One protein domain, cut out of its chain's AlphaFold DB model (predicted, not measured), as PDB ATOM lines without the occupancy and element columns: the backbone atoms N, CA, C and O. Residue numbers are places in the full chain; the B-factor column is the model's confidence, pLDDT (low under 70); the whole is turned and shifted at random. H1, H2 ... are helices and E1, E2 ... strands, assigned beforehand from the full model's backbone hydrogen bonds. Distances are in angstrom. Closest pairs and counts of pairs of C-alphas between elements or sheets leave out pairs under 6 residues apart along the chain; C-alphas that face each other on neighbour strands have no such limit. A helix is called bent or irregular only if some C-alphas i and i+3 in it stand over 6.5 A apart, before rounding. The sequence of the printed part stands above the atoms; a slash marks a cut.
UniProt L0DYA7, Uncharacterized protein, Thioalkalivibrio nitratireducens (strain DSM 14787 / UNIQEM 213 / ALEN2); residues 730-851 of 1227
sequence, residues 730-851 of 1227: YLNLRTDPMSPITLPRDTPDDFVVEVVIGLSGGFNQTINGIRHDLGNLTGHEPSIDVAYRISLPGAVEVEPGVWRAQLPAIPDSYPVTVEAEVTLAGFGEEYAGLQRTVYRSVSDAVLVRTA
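Overview. This is residues 730 to 851 of the 1227 residues of an uncharacterized protein of Thioalkalivibrio nitratireducens (strain DSM 14787 / UNIQEM 213 / ALEN2) (UniProt L0DYA7). A long, narrow rod is built on a ribbon of two long antiparallel strands, E7 and E8, with the small helix H2 at the turn between them. At the end of the rod away from H2, a twisted sheet of E1, E3, E6 and E5 is partly face to face with the curled sheet of E2, E8, E7 and E4, as an unclosed tube; toward the H2 end, H1 covers E4 instead. The printed part has 122 residues with eight named strands and two named helices, in the order E1, E2, E3, H1, E4, E5, E6, E7, H2, E8; its class is mixed, helices and strands. The first sheet runs E1, E3, E6, E5, all antiparallel, and the second E2, E8, E7, E4, mixed. The whole is loose, with a radius of gyration of the C-alphas of 18.8 A, and spans 65 by 20 by 20 A.

Along the chain. E1, residues 732 to 736, begins at C-alpha 732 (-3.279, -113.007, 18.317). E2 is residues 741 to 743. E3, residues 752 to 760, is 24.6 A long from first to last C-alpha. H1, residues 763 to 778, is 22.5 A long and begins at C-alpha 763 (-7.211, -106.773, 24.388). E4, residues 783 to 791, is 26.5 A long. E5 is residues 796 to 799, and E6, residues 802 to 808, is 19.6 A long. E7, residues 812 to 825, is 41.9 A long. H2, residues 829 to 834, is irregular: C-alphas 830 and 833 are 8.0 A apart. E8, residues 836 to 850, is the longest strand, 45.8 A, and ends at C-alpha 850 (5.010, -122.480, -2.947).

Arrangement. In the sheet that begins with E1, E1 and E3 are antiparallel at 146 degrees, with N 734 and O 758 within hydrogen-bond range at 2.9 A. E3 and E6 are antiparallel at 152 degrees, with N 755 and O 805 at 2.9 A. E5 and E6 form a hairpin, with N 804 and O 796 at 2.8 A; E1 and E5 are the edge strands. In the other sheet, E2 and E8 are parallel at 27 degrees, with N 743 and O 849 at 2.8 A. E8 pairs in a staggered way, with E7 over residues 836 to 848 and with E2 over residues 848 to 850. E8 and E7 are antiparallel at 163 degrees, with N 840 and O 820 at 2.8 A. E7 and E4 are antiparallel at 164 degrees, with N 787 and O 821 at 2.8 A. Between the sheets, the closest C-alphas of E1 and E8 are those of Leu 733 and Asp 844, 7.4 A apart. H1 is on the sheet of E2, E8, E7 and E4, at a height over the sheet of 9.7 A, with only just enough of the sheet near it for a local plane, 6 C-alphas. It lies over E4, and runs along the strands at 15 degrees to E4 on the local plane; the closest C-alphas are those of Arg 771 and Ile 784, 7.1 A apart. H1 and H2 are close but not clearly touching, with C-alphas 778 and 831 at 7.7 A. In H1 every O i to N i+4 pair is within hydrogen-bond range; in H2 0 of 2 are, beside 2 of 3 O i to N i+3 pairs.

Size, cuts and confidence. The two C-alphas farthest apart are those of Asp 746 and Glu 830, 65.6 A. The printed part has no cut and no long link; the link from E2 to E3, 8 residues, is short, and the others are tight. The mean pLDDT of the printed part is 86.4, and one residue, Gly 761, is under 70.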
ATOM      1  N   TYR A 730      -3.052-113.135  25.481       76.00
ATOM      2  CA  TYR A 730      -2.645-113.496  24.126       76.00
ATOM      3  C   TYR A 730      -3.041-112.383  23.158       76.00
ATOM      4  O   TYR A 730      -4.224-112.101  22.965       76.00
ATOM      5  N   LEU A 731      -2.031-111.769  22.556       79.38
ATOM      6  CA  LEU A 731      -2.176-110.961  21.360       79.38
ATOM      7  C   LEU A 731      -2.145-111.937  20.184       79.38
ATOM      8  O   LEU A 731      -1.109-112.538  19.936       79.38
ATOM      9  N   ASN A 732      -3.267-112.159  19.506       80.69
ATOM     10  CA  ASN A 732      -3.279-113.007  18.317       80.69
ATOM     11  C   ASN A 732      -3.002-112.133  17.098       80.69
ATOM     12  O   ASN A 732      -3.780-111.216  16.811       80.69
ATOM     13  N   LEU A 733      -1.926-112.441  16.379       84.06
ATOM     14  CA  LEU A 733      -1.647-111.838  15.085       84.06
ATOM     15  C   LEU A 733      -2.544-112.506  14.048       84.06
ATOM     16  O   LEU A 733      -2.473-113.710  13.819       84.06
ATOM     17  N   ARG A 734      -3.437-111.726  13.446       86.00
ATOM     18  CA  ARG A 734      -4.223-112.172  12.301       86.00
ATOM     19  C   ARG A 734      -3.585-111.602  11.050       86.00
ATOM     20  O   ARG A 734      -3.530-110.383  10.915       86.00
ATOM     21  N   THR A 735      -3.145-112.472  10.151       87.25
ATOM     22  CA  THR A 735      -2.708-112.072   8.815       87.25
ATOM     23  C   THR A 735      -3.880-112.167   7.840       87.25
ATOM     24  O   THR A 735      -4.708-113.077   7.935       87.25
ATOM     25  N   ASP A 736      -3.952-111.231   6.905       86.81
ATOM     26  CA  ASP A 736      -4.806-111.302   5.726       86.81
ATOM     27  C   ASP A 736      -3.927-111.070   4.483       86.81
ATOM     28  O   ASP A 736      -3.364-109.976   4.361       86.81
ATOM     29  N   PRO A 737      -3.726-112.085   3.615       86.31
ATOM     30  CA  PRO A 737      -4.289-113.442   3.688       86.31
ATOM     31  C   PRO A 737      -3.764-114.271   4.882       86.31
ATOM     32  O   PRO A 737      -2.703-113.994   5.448       86.31
ATOM     33  N   MET A 738      -4.519-115.302   5.294       87.06
ATOM     34  CA  MET A 738      -4.137-116.157   6.430       87.06
ATOM     35  C   MET A 738      -2.867-116.966   6.132       87.06
ATOM     36  O   MET A 738      -2.749-117.573   5.071       87.06
ATOM     37  N   SER A 739      -1.939-117.008   7.088       85.88
ATOM     38  CA  SER A 739      -0.740-117.846   7.021       85.88
ATOM     39  C   SER A 739      -1.073-119.335   7.266       85.88
ATOM     40  O   SER A 739      -1.885-119.621   8.151       85.88
ATOM     41  N   PRO A 740      -0.469-120.300   6.534       86.25
ATOM     42  CA  PRO A 740       0.527-120.108   5.480       86.25
ATOM     43  C   PRO A 740      -0.073-119.547   4.182       86.25
ATOM     44  O   PRO A 740      -1.053-120.067   3.652       86.25
ATOM     45  N   ILE A 741       0.569-118.512   3.639       88.69
ATOM     46  CA  ILE A 741       0.216-117.894   2.361       88.69
ATOM     47  C   ILE A 741       0.782-118.777   1.253       88.69
ATOM     48  O   ILE A 741       1.989-119.006   1.196       88.69
ATOM     49  N   THR A 742      -0.084-119.293   0.383       84.88
ATOM     50  CA  THR A 742       0.335-120.183  -0.707       84.88
ATOM     51  C   THR A 742       0.485-119.394  -2.003       84.88
ATOM     52  O   THR A 742      -0.481-118.817  -2.497       84.88
ATOM     53  N   LEU A 743       1.695-119.381  -2.553       84.12
ATOM     54  CA  LEU A 743       2.036-118.768  -3.830       84.12
ATOM     55  C   LEU A 743       1.811-119.754  -4.986       84.12
ATOM     56  O   LEU A 743       2.200-120.925  -4.876       84.12
ATOM     57  N   PRO A 744       1.253-119.299  -6.122       82.25
ATOM     58  CA  PRO A 744       1.301-120.041  -7.380       82.25
ATOM     59  C   PRO A 744       2.745-120.403  -7.777       82.25
ATOM     60  O   PRO A 744       3.674-119.643  -7.514       82.25
ATOM     61  N   ARG A 745       2.952-121.550  -8.435       74.00
ATOM     62  CA  ARG A 745       4.295-122.027  -8.832       74.00
ATOM     63  C   ARG A 745       5.017-121.069  -9.786       74.00
ATOM     64  O   ARG A 745       6.226-120.917  -9.682       74.00
ATOM     65  N   ASP A 746       4.260-120.399 -10.650       79.44
ATOM     66  CA  ASP A 746       4.779-119.470 -11.660       79.44
ATOM     67  C   ASP A 746       4.804-118.016 -11.160       79.44
ATOM     68  O   ASP A 746       4.718-117.073 -11.948       79.44
ATOM     69  N   THR A 747       4.861-117.821  -9.839       79.88
ATOM     70  CA  THR A 747       4.967-116.485  -9.250       79.88
ATOM     71  C   THR A 747       6.337-115.894  -9.606       79.88
ATOM     72  O   THR A 747       7.345-116.517  -9.279       79.88
ATOM     73  N   PRO A 748       6.403-114.728 -10.279       78.50
ATOM     74  CA  PRO A 748       7.668-114.071 -10.600       78.50
ATOM     75  C   PRO A 748       8.513-113.809  -9.346       78.50
ATOM     76  O   PRO A 748       7.961-113.471  -8.298       78.50
ATOM     77  N   ASP A 749       9.842-113.891  -9.464       74.75
ATOM     78  CA  ASP A 749      10.778-113.655  -8.347       74.75
ATOM     79  C   ASP A 749      10.654-112.241  -7.728       74.75
ATOM     80  O   ASP A 749      11.114-112.010  -6.611       74.75
ATOM     81  N   ASP A 750      10.036-111.286  -8.438       78.56
ATOM     82  CA  ASP A 750       9.768-109.912  -7.990       78.56
ATOM     83  C   ASP A 750       8.342-109.688  -7.455       78.56
ATOM     84  O   ASP A 750       7.980-108.558  -7.112       78.56
ATOM     85  N   PHE A 751       7.520-110.735  -7.352       77.56
ATOM     86  CA  PHE A 751       6.189-110.627  -6.768       77.56
ATOM     87  C   PHE A 751       6.287-110.285  -5.274       77.56
ATOM     88  O   PHE A 751       7.122-110.806  -4.533       77.56
ATOM     89  N   VAL A 752       5.409-109.396  -4.822       82.88
ATOM     90  CA  VAL A 752       5.340-108.942  -3.433       82.88
ATOM     91  C   VAL A 752       3.968-109.293  -2.886       82.88
ATOM     92  O   VAL A 752       2.945-108.928  -3.465       82.88
ATOM     93  N   VAL A 753       3.945-109.984  -1.753       80.31
ATOM     94  CA  VAL A 753       2.723-110.295  -1.022       80.31
ATOM     95  C   VAL A 753       2.430-109.143  -0.070       80.31
ATOM     96  O   VAL A 753       3.199-108.878   0.856       80.31
ATOM     97  N   GLU A 754       1.314-108.451  -0.289       86.25
ATOM     98  CA  GLU A 754       0.783-107.501   0.686       86.25
ATOM     99  C   GLU A 754       0.077-108.282   1.799       86.25
ATOM    100  O   GLU A 754      -0.849-109.049   1.537       86.25
ATOM    101  N   VAL A 755       0.533-108.105   3.038       82.56
ATOM    102  CA  VAL A 755      -0.055-108.741   4.220       82.56
ATOM    103  C   VAL A 755      -0.547-107.661   5.166       82.56
ATOM    104  O   VAL A 755       0.220-106.788   5.583       82.56
ATOM    105  N   VAL A 756      -1.824-107.737   5.534       86.25
ATOM    106  CA  VAL A 756      -2.391-106.940   6.624       86.25
ATOM    107  C   VAL A 756      -2.307-107.753   7.909       86.25
ATOM    108  O   VAL A 756      -2.781-108.882   7.966       86.25
ATOM    109  N   ILE A 757      -1.694-107.186   8.944       81.00
ATOM    110  CA  ILE A 757      -1.488-107.813  10.248       81.00
ATOM    111  C   ILE A 757      -2.299-107.036  11.269       81.00
ATOM    112  O   ILE A 757      -1.982-105.886  11.545       81.00
ATOM    113  N   GLY A 758      -3.338-107.651  11.824       81.69
ATOM    114  CA  GLY A 758      -4.174-107.055  12.865       81.69
ATOM    115  C   GLY A 758      -4.024-107.768  14.204       81.69
ATOM    116  O   GLY A 758      -3.942-108.998  14.257       81.69
ATOM    117  N   LEU A 759      -4.050-107.009  15.301       78.75
ATOM    118  CA  LEU A 759      -4.195-107.570  16.643       78.75
ATOM    119  C   LEU A 759      -5.644-107.995  16.897       78.75
ATOM    120  O   LEU A 759      -6.585-107.211  16.793       78.75
ATOM    121  N   SER A 760      -5.829-109.247  17.302       72.75
ATOM    122  CA  SER A 760      -7.112-109.782  17.759       72.75
ATOM    123  C   SER A 760      -6.955-110.434  19.138       72.75
ATOM    124  O   SER A 760      -5.851-110.804  19.528       72.75
ATOM    125  N   GLY A 761      -8.040-110.558  19.917       67.69
ATOM    126  CA  GLY A 761      -7.997-111.283  21.205       67.69
ATOM    127  C   GLY A 761      -8.562-110.578  22.442       67.69
ATOM    128  O   GLY A 761      -8.111-110.850  23.548       67.69
ATOM    129  N   GLY A 762      -9.543-109.681  22.309       81.69
ATOM    130  CA  GLY A 762     -10.199-109.052  23.471       81.69
ATOM    131  C   GLY A 762      -9.350-108.005  24.207       81.69
ATOM    132  O   GLY A 762      -9.823-107.424  25.178       81.69
ATOM    133  N   PHE A 763      -8.139-107.697  23.726       83.62
ATOM    134  CA  PHE A 763      -7.211-106.773  24.388       83.62
ATOM    135  C   PHE A 763      -7.802-105.380  24.628       83.62
ATOM    136  O   PHE A 763      -7.801-104.888  25.758       83.62
ATOM    137  N   ASN A 764      -8.443-104.807  23.609       81.38
ATOM    138  CA  ASN A 764      -9.134-103.521  23.725       81.38
ATOM    139  C   ASN A 764     -10.341-103.574  24.677       81.38
ATOM    140  O   ASN A 764     -10.630-102.598  25.368       81.38
ATOM    141  N   GLN A 765     -11.033-104.716  24.764       85.31
ATOM    142  CA  GLN A 765     -12.155-104.892  25.689       85.31
ATOM    143  C   GLN A 765     -11.674-104.907  27.144       85.31
ATOM    144  O   GLN A 765     -12.288-104.263  27.993       85.31
ATOM    145  N   THR A 766     -10.548-105.567  27.422       87.81
ATOM    146  CA  THR A 766      -9.914-105.570  28.747       87.81
ATOM    147  C   THR A 766      -9.442-104.174  29.144       87.81
ATOM    148  O   THR A 766      -9.696-103.749  30.268       87.81
ATOM    149  N   ILE A 767      -8.837-103.417  28.222       88.88
ATOM    150  CA  ILE A 767      -8.433-102.022  28.472       88.88
ATOM    151  C   ILE A 767      -9.638-101.138  28.804       88.88
ATOM    152  O   ILE A 767      -9.595-100.378  29.770       88.88
ATOM    153  N   ASN A 768     -10.741-101.277  28.066       88.19
ATOM    154  CA  ASN A 768     -11.973-100.549  28.366       88.19
ATOM    155  C   ASN A 768     -12.573-100.955  29.724       88.19
ATOM    156  O   ASN A 768     -13.074-100.098  30.451       88.19
ATOM    157  N   GLY A 769     -12.478-102.236  30.099       90.06
ATOM    158  CA  GLY A 769     -12.869-102.721  31.425       90.06
ATOM    159  C   GLY A 769     -12.031-102.102  32.547       90.06
ATOM    160  O   GLY A 769     -12.587-101.613  33.525       90.06
ATOM    161  N   ILE A 770     -10.708-102.040  32.369       91.50
ATOM    162  CA  ILE A 770      -9.786-101.397  33.317       91.50
ATOM    163  C   ILE A 770     -10.098 -99.901  33.447       91.50
ATOM    164  O   ILE A 770     -10.170 -99.402  34.569       91.50
ATOM    165  N   ARG A 771     -10.347 -99.197  32.332       92.56
ATOM    166  CA  ARG A 771     -10.745 -97.777  32.340       92.56
ATOM    167  C   ARG A 771     -12.003 -97.553  33.177       92.56
ATOM    168  O   ARG A 771     -12.032 -96.646  34.004       92.56
ATOM    169  N   HIS A 772     -13.015 -98.401  32.993       92.06
ATOM    170  CA  HIS A 772     -14.269 -98.323  33.738       92.06
ATOM    171  C   HIS A 772     -14.082 -98.589  35.239       92.06
ATOM    172  O   HIS A 772     -14.562 -97.813  36.064       92.06
ATOM    173  N   ASP A 773     -13.363 -99.652  35.607       90.69
ATOM    174  CA  ASP A 773     -13.189-100.019  37.017       90.69
ATOM    175  C   ASP A 773     -12.357 -98.987  37.782       90.69
ATOM    176  O   ASP A 773     -12.681 -98.648  38.920       90.69
ATOM    177  N   LEU A 774     -11.314 -98.452  37.143       89.56
ATOM    178  CA  LEU A 774     -10.511 -97.368  37.699       89.56
ATOM    179  C   LEU A 774     -11.335 -96.091  37.865       89.56
ATOM    180  O   LEU A 774     -11.266 -95.488  38.930       89.56
ATOM    181  N   GLY A 775     -12.166 -95.728  36.880       89.88
ATOM    182  CA  GLY A 775     -13.084 -94.592  37.002       89.88
ATOM    183  C   GLY A 775     -14.049 -94.734  38.184       89.88
ATOM    184  O   GLY A 775     -14.266 -93.783  38.933       89.88
ATOM    185  N   ASN A 776     -14.564 -95.944  38.420       88.75
ATOM    186  CA  ASN A 776     -15.420 -96.239  39.572       88.75
ATOM    187  C   ASN A 776     -14.662 -96.236  40.912       88.75
ATOM    188  O   ASN A 776     -15.267 -95.996  41.960       88.75
ATOM    189  N   LEU A 777     -13.373 -96.583  40.908       89.12
ATOM    190  CA  LEU A 777     -12.536 -96.639  42.107       89.12
ATOM    191  C   LEU A 777     -12.082 -95.244  42.542       89.12
ATOM    192  O   LEU A 777     -12.220 -94.904  43.711       89.12
ATOM    193  N   THR A 778     -11.562 -94.451  41.609       87.94
ATOM    194  CA  THR A 778     -10.927 -93.159  41.902       87.94
ATOM    195  C   THR A 778     -11.893 -91.982  41.780       87.94
ATOM    196  O   THR A 778     -11.576 -90.883  42.227       87.94
ATOM    197  N   GLY A 779     -13.054 -92.170  41.144       88.81
ATOM    198  CA  GLY A 779     -13.982 -91.086  40.804       88.81
ATOM    199  C   GLY A 779     -13.482 -90.163  39.686       88.81
ATOM    200  O   GLY A 779     -14.131 -89.160  39.400       88.81
ATOM    201  N   HIS A 780     -12.345 -90.487  39.061       86.06
ATOM    202  CA  HIS A 780     -11.702 -89.709  38.003       86.06
ATOM    203  C   HIS A 780     -11.445 -90.613  36.796       86.06
ATOM    204  O   HIS A 780     -11.069 -91.773  36.956       86.06
ATOM    205  N   GLU A 781     -11.629 -90.098  35.582       86.56
ATOM    206  CA  GLU A 781     -11.368 -90.873  34.370       86.56
ATOM    207  C   GLU A 781      -9.846 -91.023  34.159       86.56
ATOM    208  O   GLU A 781      -9.155 -90.014  34.002       86.56
ATOM    209  N   PRO A 782      -9.286 -92.246  34.201       89.44
ATOM    210  CA  PRO A 782      -7.843 -92.450  34.095       89.44
ATOM    211  C   PRO A 782      -7.343 -92.274  32.655       89.44
ATOM    212  O   PRO A 782      -8.022 -92.665  31.701       89.44
ATOM    213  N   SER A 783      -6.108 -91.787  32.496       92.56
ATOM    214  CA  SER A 783      -5.414 -91.814  31.203       92.56
ATOM    215  C   SER A 783      -4.849 -93.212  30.982       92.56
ATOM    216  O   SER A 783      -4.008 -93.674  31.754       92.56
ATOM    217  N   ILE A 784      -5.328 -93.906  29.951       93.00
ATOM    218  CA  ILE A 784      -4.778 -95.199  29.532       93.00
ATOM    219  C   ILE A 784      -4.332 -95.065  28.086       93.00
ATOM    220  O   ILE A 784      -5.180 -95.065  27.188       93.00
ATOM    221  N   ASP A 785      -3.020 -94.971  27.893       92.44
ATOM    222  CA  ASP A 785      -2.380 -94.827  26.590       92.44
ATOM    223  C   ASP A 785      -1.815 -96.173  26.140       92.44
ATOM    224  O   ASP A 785      -1.167 -96.876  26.916       92.44
ATOM    225  N   VAL A 786      -2.074 -96.546  24.887       90.44
ATOM    226  CA  VAL A 786      -1.598 -97.801  24.293       90.44
ATOM    227  C   VAL A 786      -0.768 -97.470  23.067       90.44
ATOM    228  O   VAL A 786      -1.282 -96.888  22.116       90.44
ATOM    229  N   ALA A 787       0.501 -97.855  23.087       90.56
ATOM    230  CA  ALA A 787       1.404 -97.746  21.954       90.56
ATOM    231  C   ALA A 787       1.755 -99.144  21.445       90.56
ATOM    232  O   ALA A 787       1.981-100.060  22.233       90.56
ATOM    233  N   TYR A 788       1.825 -99.308  20.128       89.69
ATOM    234  CA  TYR A 788       2.234-100.558  19.502       89.69
ATOM    235  C   TYR A 788       3.505-100.350  18.672       89.69
ATOM    236  O   TYR A 788       3.708 -99.290  18.082       89.69
ATOM    237  N   ARG A 789       4.373-101.359  18.613       90.12
ATOM    238  CA  ARG A 789       5.561-101.395  17.752       90.12
ATOM    239  C   ARG A 789       5.623-102.745  17.057       90.12
ATOM    240  O   ARG A 789       5.574-103.771  17.723       90.12
ATOM    241  N   ILE A 790       5.748-102.755  15.734       90.81
ATOM    242  CA  ILE A 790       5.933-103.982  14.956       90.81
ATOM    243  C   ILE A 790       7.378-104.086  14.464       90.81
ATOM    244  O   ILE A 790       7.963-103.117  13.984       90.81
ATOM    245  N   SER A 791       7.944-105.281  14.564       93.25
ATOM    246  CA  SER A 791       9.195-105.685  13.943       93.25
ATOM    247  C   SER A 791       8.868-106.675  12.829       93.25
ATOM    248  O   SER A 791       8.776-107.881  13.055       93.25
ATOM    249  N   LEU A 792       8.620-106.129  11.640       90.75
ATOM    250  CA  LEU A 792       8.501-106.839  10.370       90.75
ATOM    251  C   LEU A 792       9.002-105.879   9.277       90.75
ATOM    252  O   LEU A 792       8.488-104.759   9.189       90.75
ATOM    253  N   PRO A 793      10.017-106.246   8.474       83.94
ATOM    254  CA  PRO A 793      10.552-105.363   7.444       83.94
ATOM    255  C   PRO A 793       9.459-104.846   6.498       83.94
ATOM    256  O   PRO A 793       8.654-105.616   5.987       83.94
ATOM    257  N   GLY A 794       9.426-103.528   6.282       84.38
ATOM    258  CA  GLY A 794       8.450-102.888   5.392       84.38
ATOM    259  C   GLY A 794       7.029-102.751   5.956       84.38
ATOM    260  O   GLY A 794       6.150-102.301   5.225       84.38
ATOM    261  N   ALA A 795       6.784-103.106   7.224       91.00
ATOM    262  CA  ALA A 795       5.487-102.902   7.861       91.00
ATOM    263  C   ALA A 795       5.234-101.419   8.189       91.00
ATOM    264  O   ALA A 795       6.039-100.769   8.856       91.00
ATOM    265  N   VAL A 796       4.086-100.898   7.755       91.69
ATOM    266  CA  VAL A 796       3.603 -99.540   8.044       91.69
ATOM    267  C   VAL A 796       2.274 -99.648   8.784       91.69
ATOM    268  O   VAL A 796       1.375-100.359   8.338       91.69
ATOM    269  N   GLU A 797       2.144 -98.970   9.926       89.94
ATOM    270  CA  GLU A 797       0.881 -98.924  10.672       89.94
ATOM    271  C   GLU A 797      -0.152 -98.131   9.868       89.94
ATOM    272  O   GLU A 797       0.089 -96.979   9.505       89.94
ATOM    273  N   VAL A 798      -1.275 -98.768   9.546       90.19
ATOM    274  CA  VAL A 798      -2.380 -98.146   8.798       90.19
ATOM    275  C   VAL A 798      -3.508 -97.718   9.732       90.19
ATOM    276  O   VAL A 798      -4.141 -96.694   9.492       90.19
ATOM    277  N   GLU A 799      -3.712 -98.459  10.822       86.19
ATOM    278  CA  GLU A 799      -4.615 -98.136  11.930       86.19
ATOM    279  C   GLU A 799      -3.979 -98.626  13.242       86.19
ATOM    280  O   GLU A 799      -3.159 -99.541  13.192       86.19
ATOM    281  N   PRO A 800      -4.341 -98.080  14.419       81.06
ATOM    282  CA  PRO A 800      -3.808 -98.545  15.698       81.06
ATOM    283  C   PRO A 800      -3.950-100.063  15.880       81.06
ATOM    284  O   PRO A 800      -5.061-100.583  16.005       81.06
ATOM    285  N   GLY A 801      -2.822-100.777  15.903       82.31
ATOM    286  CA  GLY A 801      -2.802-102.241  16.009       82.31
ATOM    287  C   GLY A 801      -3.044-103.002  14.694       82.31
ATOM    288  O   GLY A 801      -3.285-104.215  14.740       82.31
ATOM    289  N   VAL A 802      -2.998-102.312  13.547       86.75
ATOM    290  CA  VAL A 802      -3.094-102.874  12.193       86.75
ATOM    291  C   VAL A 802      -1.949-102.355  11.324       86.75
ATOM    292  O   VAL A 802      -1.831-101.158  11.059       86.75
ATOM    293  N   TRP A 803      -1.132-103.268  10.808       92.75
ATOM    294  CA  TRP A 803      -0.003-102.954   9.936       92.75
ATOM    295  C   TRP A 803      -0.176-103.564   8.563       92.75
ATOM    296  O   TRP A 803      -0.753-104.634   8.409       92.75
ATOM    297  N   ARG A 804       0.376-102.895   7.562       92.69
ATOM    298  CA  ARG A 804       0.466-103.377   6.193       92.69
ATOM    299  C   ARG A 804       1.933-103.567   5.848       92.69
ATOM    300  O   ARG A 804       2.701-102.615   5.958       92.69
ATOM    301  N   ALA A 805       2.314-104.774   5.449       91.69
ATOM    302  CA  ALA A 805       3.681-105.114   5.070       91.69
ATOM    303  C   ALA A 805       3.732-105.681   3.652       91.69
ATOM    304  O   ALA A 805       2.814-106.367   3.209       91.69
ATOM    305  N   GLN A 806       4.825-105.393   2.955       90.81
ATOM    306  CA  GLN A 806       5.140-105.931   1.637       90.81
ATOM    307  C   GLN A 806       6.251-106.973   1.792       90.81
ATOM    308  O   GLN A 806       7.397-106.613   2.059       90.81
ATOM    309  N   LEU A 807       5.906-108.257   1.671       88.88
ATOM    310  CA  LEU A 807       6.844-109.374   1.812       88.88
ATOM    311  C   LEU A 807       7.279-109.891   0.433       88.88
ATOM    312  O   LEU A 807       6.436-109.984  -0.461       88.88
ATOM    313  N   PRO A 808       8.556-110.260   0.235       86.69
ATOM    314  CA  PRO A 808       8.970-110.922  -0.994       86.69
ATOM    315  C   PRO A 808       8.249-112.268  -1.145       86.69
ATOM    316  O   PRO A 808       8.030-112.978  -0.165       86.69
ATOM    317  N   ALA A 809       7.888-112.642  -2.370       84.25
ATOM    318  CA  ALA A 809       7.226-113.909  -2.672       84.25
ATOM    319  C   ALA A 809       8.199-115.100  -2.715       84.25
ATOM    320  O   ALA A 809       8.161-115.932  -3.618       84.25
ATOM    321  N   ILE A 810       9.090-115.176  -1.730       84.06
ATOM    322  CA  ILE A 810      10.053-116.263  -1.589       84.06
ATOM    323  C   ILE A 810       9.499-117.218  -0.526       84.06
ATOM    324  O   ILE A 810       9.081-116.752   0.536       84.06
ATOM    325  N   PRO A 811       9.458-118.539  -0.781       83.69
ATOM    326  CA  PRO A 811       9.057-119.511   0.227       83.69
ATOM    327  C   PRO A 811       9.989-119.465   1.437       83.69
ATOM    328  O   PRO A 811      11.091-120.008   1.404       83.69
ATOM    329  N   ASP A 812       9.546-118.791   2.490       88.50
ATOM    330  CA  ASP A 812      10.307-118.583   3.713       88.50
ATOM    331  C   ASP A 812       9.359-118.284   4.887       88.50
ATOM    332  O   ASP A 812       8.141-118.116   4.743       88.50
ATOM    333  N   SER A 813       9.936-118.239   6.078       90.00
ATOM    334  CA  SER A 813       9.298-117.830   7.317       90.00
ATOM    335  C   SER A 813       9.713-116.398   7.649       90.00
ATOM    336  O   SER A 813      10.844-116.167   8.072       90.00
ATOM    337  N   TYR A 814       8.793-115.439   7.532       91.44
ATOM    338  CA  TYR A 814       9.043-114.044   7.902       91.44
ATOM    339  C   TYR A 814       8.641-113.808   9.364       91.44
ATOM    340  O   TYR A 814       7.442-113.714   9.645       91.44
ATOM    341  N   PRO A 815       9.592-113.726  10.315       91.31
ATOM    342  CA  PRO A 815       9.257-113.505  11.715       91.31
ATOM    343  C   PRO A 815       8.626-112.121  11.888       91.31
ATOM    344  O   PRO A 815       9.152-111.118  11.405       91.31
ATOM    345  N   VAL A 816       7.507-112.071  12.601       90.88
ATOM    346  CA  VAL A 816       6.818-110.843  12.987       90.88
ATOM    347  C   VAL A 816       6.751-110.774  14.504       90.88
ATOM    348  O   VAL A 816       6.235-111.680  15.152       90.88
ATOM    349  N   THR A 817       7.241-109.677  15.075       90.50
ATOM    350  CA  THR A 817       7.077-109.392  16.507       90.50
ATOM    351  C   THR A 817       6.265-108.120  16.684       90.50
ATOM    352  O   THR A 817       6.612-107.100  16.102       90.50
ATOM    353  N   VAL A 818       5.209-108.148  17.493       89.19
ATOM    354  CA  VAL A 818       4.460-106.953  17.904       89.19
ATOM    355  C   VAL A 818       4.638-106.739  19.399       89.19
ATOM    356  O   VAL A 818       4.331-107.619  20.201       89.19
ATOM    357  N   GLU A 819       5.113-105.559  19.773       90.88
ATOM    358  CA  GLU A 819       5.217-105.074  21.143       90.88
ATOM    359  C   GLU A 819       4.078-104.086  21.420       90.88
ATOM    360  O   GLU A 819       3.883-103.131  20.676       90.88
ATOM    361  N   ALA A 820       3.319-104.302  22.487       88.75
ATOM    362  CA  ALA A 820       2.325-103.386  23.018       88.75
ATOM    363  C   ALA A 820       2.825-102.810  24.352       88.75
ATOM    364  O   ALA A 820       3.209-103.552  25.256       88.75
ATOM    365  N   GLU A 821       2.788-101.490  24.477       93.00
ATOM    366  CA  GLU A 821       3.107-100.721  25.676       93.00
ATOM    367  C   GLU A 821       1.825-100.035  26.158       93.00
ATOM    368  O   GLU A 821       1.266 -99.190  25.462       93.00
ATOM    369  N   VAL A 822       1.332-100.413  27.339       91.94
ATOM    370  CA  VAL A 822       0.141 -99.817  27.962       91.94
ATOM    371  C   VAL A 822       0.571 -98.994  29.166       91.94
ATOM    372  O   VAL A 822       1.037 -99.556  30.157       91.94
ATOM    373  N   THR A 823       0.380 -97.682  29.111       92.88
ATOM    374  CA  THR A 823       0.701 -96.755  30.201       92.88
ATOM    375  C   THR A 823      -0.574 -96.313  30.909       92.88
ATOM    376  O   THR A 823      -1.490 -95.776  30.289       92.88
ATOM    377  N   LEU A 824      -0.628 -96.547  32.222       91.81
ATOM    378  CA  LEU A 824      -1.706 -96.122  33.113       91.81
ATOM    379  C   LEU A 824      -1.243 -94.887  33.891       91.81
ATOM    380  O   LEU A 824      -0.319 -94.981  34.703       91.81
ATOM    381  N   ALA A 825      -1.883 -93.744  33.658       91.81
ATOM    382  CA  ALA A 825      -1.529 -92.454  34.245       91.81
ATOM    383  C   ALA A 825      -2.777 -91.614  34.592       91.81
ATOM    384  O   ALA A 825      -3.916 -92.031  34.393       91.81
ATOM    385  N   GLY A 826      -2.564 -90.407  35.128       85.44
ATOM    386  CA  GLY A 826      -3.647 -89.455  35.415       85.44
ATOM    387  C   GLY A 826      -4.371 -89.666  36.751       85.44
ATOM    388  O   GLY A 826      -5.464 -89.143  36.939       85.44
ATOM    389  N   PHE A 827      -3.782 -90.418  37.683       86.50
ATOM    390  CA  PHE A 827      -4.312 -90.573  39.042       86.50
ATOM    391  C   PHE A 827      -3.811 -89.468  39.991       86.50
ATOM    392  O   PHE A 827      -2.680 -89.004  39.834       86.50
ATOM    393  N   GLY A 828      -4.620 -89.090  40.992       83.88
ATOM    394  CA  GLY A 828      -4.199 -88.219  42.102       83.88
ATOM    395  C   GLY A 828      -3.136 -88.868  43.006       83.88
ATOM    396  O   GLY A 828      -2.909 -90.075  42.921       83.88
ATOM    397  N   GLU A 829      -2.485 -88.080  43.878       81.75
ATOM    398  CA  GLU A 829      -1.375 -88.547  44.739       81.75
ATOM    399  C   GLU A 829      -1.748 -89.766  45.597       81.75
ATOM    400  O   GLU A 829      -0.941 -90.685  45.747       81.75
ATOM    401  N   GLU A 830      -2.991 -89.835  46.081       81.94
ATOM    402  CA  GLU A 830      -3.507 -90.962  46.872       81.94
ATOM    403  C   GLU A 830      -3.533 -92.309  46.120       81.94
ATOM    404  O   GLU A 830      -3.540 -93.369  46.741       81.94
ATOM    405  N   TYR A 831      -3.484 -92.280  44.786       85.06
ATOM    406  CA  TYR A 831      -3.506 -93.453  43.909       85.06
ATOM    407  C   TYR A 831      -2.240 -93.558  43.046       85.06
ATOM    408  O   TYR A 831      -2.227 -94.295  42.056       85.06
ATOM    409  N   ALA A 832      -1.153 -92.866  43.408       79.69
ATOM    410  CA  ALA A 832       0.104 -92.899  42.654       79.69
ATOM    411  C   ALA A 832       0.643 -94.332  42.453       79.69
ATOM    412  O   ALA A 832       1.202 -94.635  41.403       79.69
ATOM    413  N   GLY A 833       0.390 -95.252  43.395       78.31
ATOM    414  CA  GLY A 833       0.757 -96.673  43.273       78.31
ATOM    415  C   GLY A 833       0.018 -97.457  42.170       78.31
ATOM    416  O   GLY A 833       0.402 -98.584  41.840       78.31
ATOM    417  N   LEU A 834      -1.038 -96.888  41.576       83.25
ATOM    418  CA  LEU A 834      -1.716 -97.461  40.410       83.25
ATOM    419  C   LEU A 834      -1.041 -97.067  39.087       83.25
ATOM    420  O   LEU A 834      -1.236 -97.777  38.098       83.25
ATOM    421  N   GLN A 835      -0.213 -96.011  39.069       88.50
ATOM    422  CA  GLN A 835       0.547 -95.613  37.882       88.50
ATOM    423  C   GLN A 835       1.567 -96.693  37.526       88.50
ATOM    424  O   GLN A 835       2.408 -97.067  38.346       88.50
ATOM    425  N   ARG A 836       1.489 -97.219  36.304       91.12
ATOM    426  CA  ARG A 836       2.445 -98.209  35.797       91.12
ATOM    427  C   ARG A 836       2.378 -98.322  34.283       91.12
ATOM    428  O   ARG A 836       1.326 -98.104  33.685       91.12
ATOM    429  N   THR A 837       3.477 -98.787  33.705       91.12
ATOM    430  CA  THR A 837       3.548 -99.191  32.302       91.12
ATOM    431  C   THR A 837       3.654-100.711  32.209       91.12
ATOM    432  O   THR A 837       4.374-101.353  32.979       91.12
ATOM    433  N   VAL A 838       2.887-101.304  31.300       89.25
ATOM    434  CA  VAL A 838       2.854-102.740  31.030       89.25
ATOM    435  C   VAL A 838       3.341-102.982  29.609       89.25
ATOM    436  O   VAL A 838       2.758-102.465  28.662       89.25
ATOM    437  N   TYR A 839       4.377-103.808  29.471       89.50
ATOM    438  CA  TYR A 839       4.925-104.230  28.185       89.50
ATOM    439  C   TYR A 839       4.464-105.646  27.846       89.50
ATOM    440  O   TYR A 839       4.448-106.524  28.713       89.50
ATOM    441  N   ARG A 840       4.127-105.880  26.579       86.81
ATOM    442  CA  ARG A 840       3.774-107.199  26.059       86.81
ATOM    443  C   ARG A 840       4.339-107.381  24.661       86.81
ATOM    444  O   ARG A 840       4.022-106.590  23.791       86.81
ATOM    445  N   SER A 841       5.080-108.455  24.422       88.50
ATOM    446  CA  SER A 841       5.472-108.867  23.073       88.50
ATOM    447  C   SER A 841       4.729-110.136  22.649       88.50
ATOM    448  O   SER A 841       4.435-111.017  23.464       88.50
ATOM    449  N   VAL A 842       4.397-110.222  21.365       86.56
ATOM    450  CA  VAL A 842       4.035-111.467  20.688       86.56
ATOM    451  C   VAL A 842       4.924-111.622  19.469       86.56
ATOM    452  O   VAL A 842       5.098-110.666  18.720       86.56
ATOM    453  N   SER A 843       5.463-112.820  19.279       88.38
ATOM    454  CA  SER A 843       6.211-113.194  18.087       88.38
ATOM    455  C   SER A 843       5.498-114.348  17.395       88.38
ATOM    456  O   SER A 843       5.078-115.296  18.056       88.38
ATOM    457  N   ASP A 844       5.365-114.253  16.081       91.19
ATOM    458  CA  ASP A 844       4.846-115.296  15.198       91.19
ATOM    459  C   ASP A 844       5.642-115.257  13.881       91.19
ATOM    460  O   ASP A 844       6.598-114.488  13.749       91.19
ATOM    461  N   ALA A 845       5.268-116.065  12.897       90.25
ATOM    462  CA  ALA A 845       5.846-116.012  11.565       90.25
ATOM    463  C   ALA A 845       4.765-115.973  10.488       90.25
ATOM    464  O   ALA A 845       3.837-116.779  10.473       90.25
ATOM    465  N   VAL A 846       4.929-115.071   9.522       89.19
ATOM    466  CA  VAL A 846       4.171-115.133   8.277       89.19
ATOM    467  C   VAL A 846       4.864-116.145   7.375       89.19
ATOM    468  O   VAL A 846       5.908-115.869   6.790       89.19
ATOM    469  N   LEU A 847       4.303-117.349   7.302       89.12
ATOM    470  CA  LEU A 847       4.781-118.395   6.406       89.12
ATOM    471  C   LEU A 847       4.301-118.122   4.983       89.12
ATOM    472  O   LEU A 847       3.094-118.016   4.752       89.12
ATOM    473  N   VAL A 848       5.238-118.076   4.043       87.94
ATOM    474  CA  VAL A 848       4.980-118.046   2.604       87.94
ATOM    475  C   VAL A 848       5.453-119.381   2.027       87.94
ATOM    476  O   VAL A 848       6.565-119.822   2.299       87.94
ATOM    477  N   ARG A 849       4.599-120.085   1.281       86.62
ATOM    478  CA  ARG A 849       4.897-121.408   0.704       86.62
ATOM    479  C   ARG A 849       4.600-121.412  -0.785       86.62
ATOM    480  O   ARG A 849       3.606-120.838  -1.205       86.62
ATOM    481  N   THR A 850       5.398-122.114  -1.578       79.44
ATOM    482  CA  THR A 850       5.010-122.480  -2.947       79.44
ATOM    483  C   THR A 850       3.972-123.598  -2.912       79.44
ATOM    484  O   THR A 850       4.054-124.507  -2.082       79.44
ATOM    485  N   ALA A 851       2.984-123.546  -3.806       71.88
ATOM    486  CA  ALA A 851       2.052-124.650  -4.006       71.88
ATOM    487  C   ALA A 851       2.832-125.941  -4.335       71.88
ATOM    488  O   ALA A 851       3.561-125.992  -5.327       71.88
TER     489      ALA A 851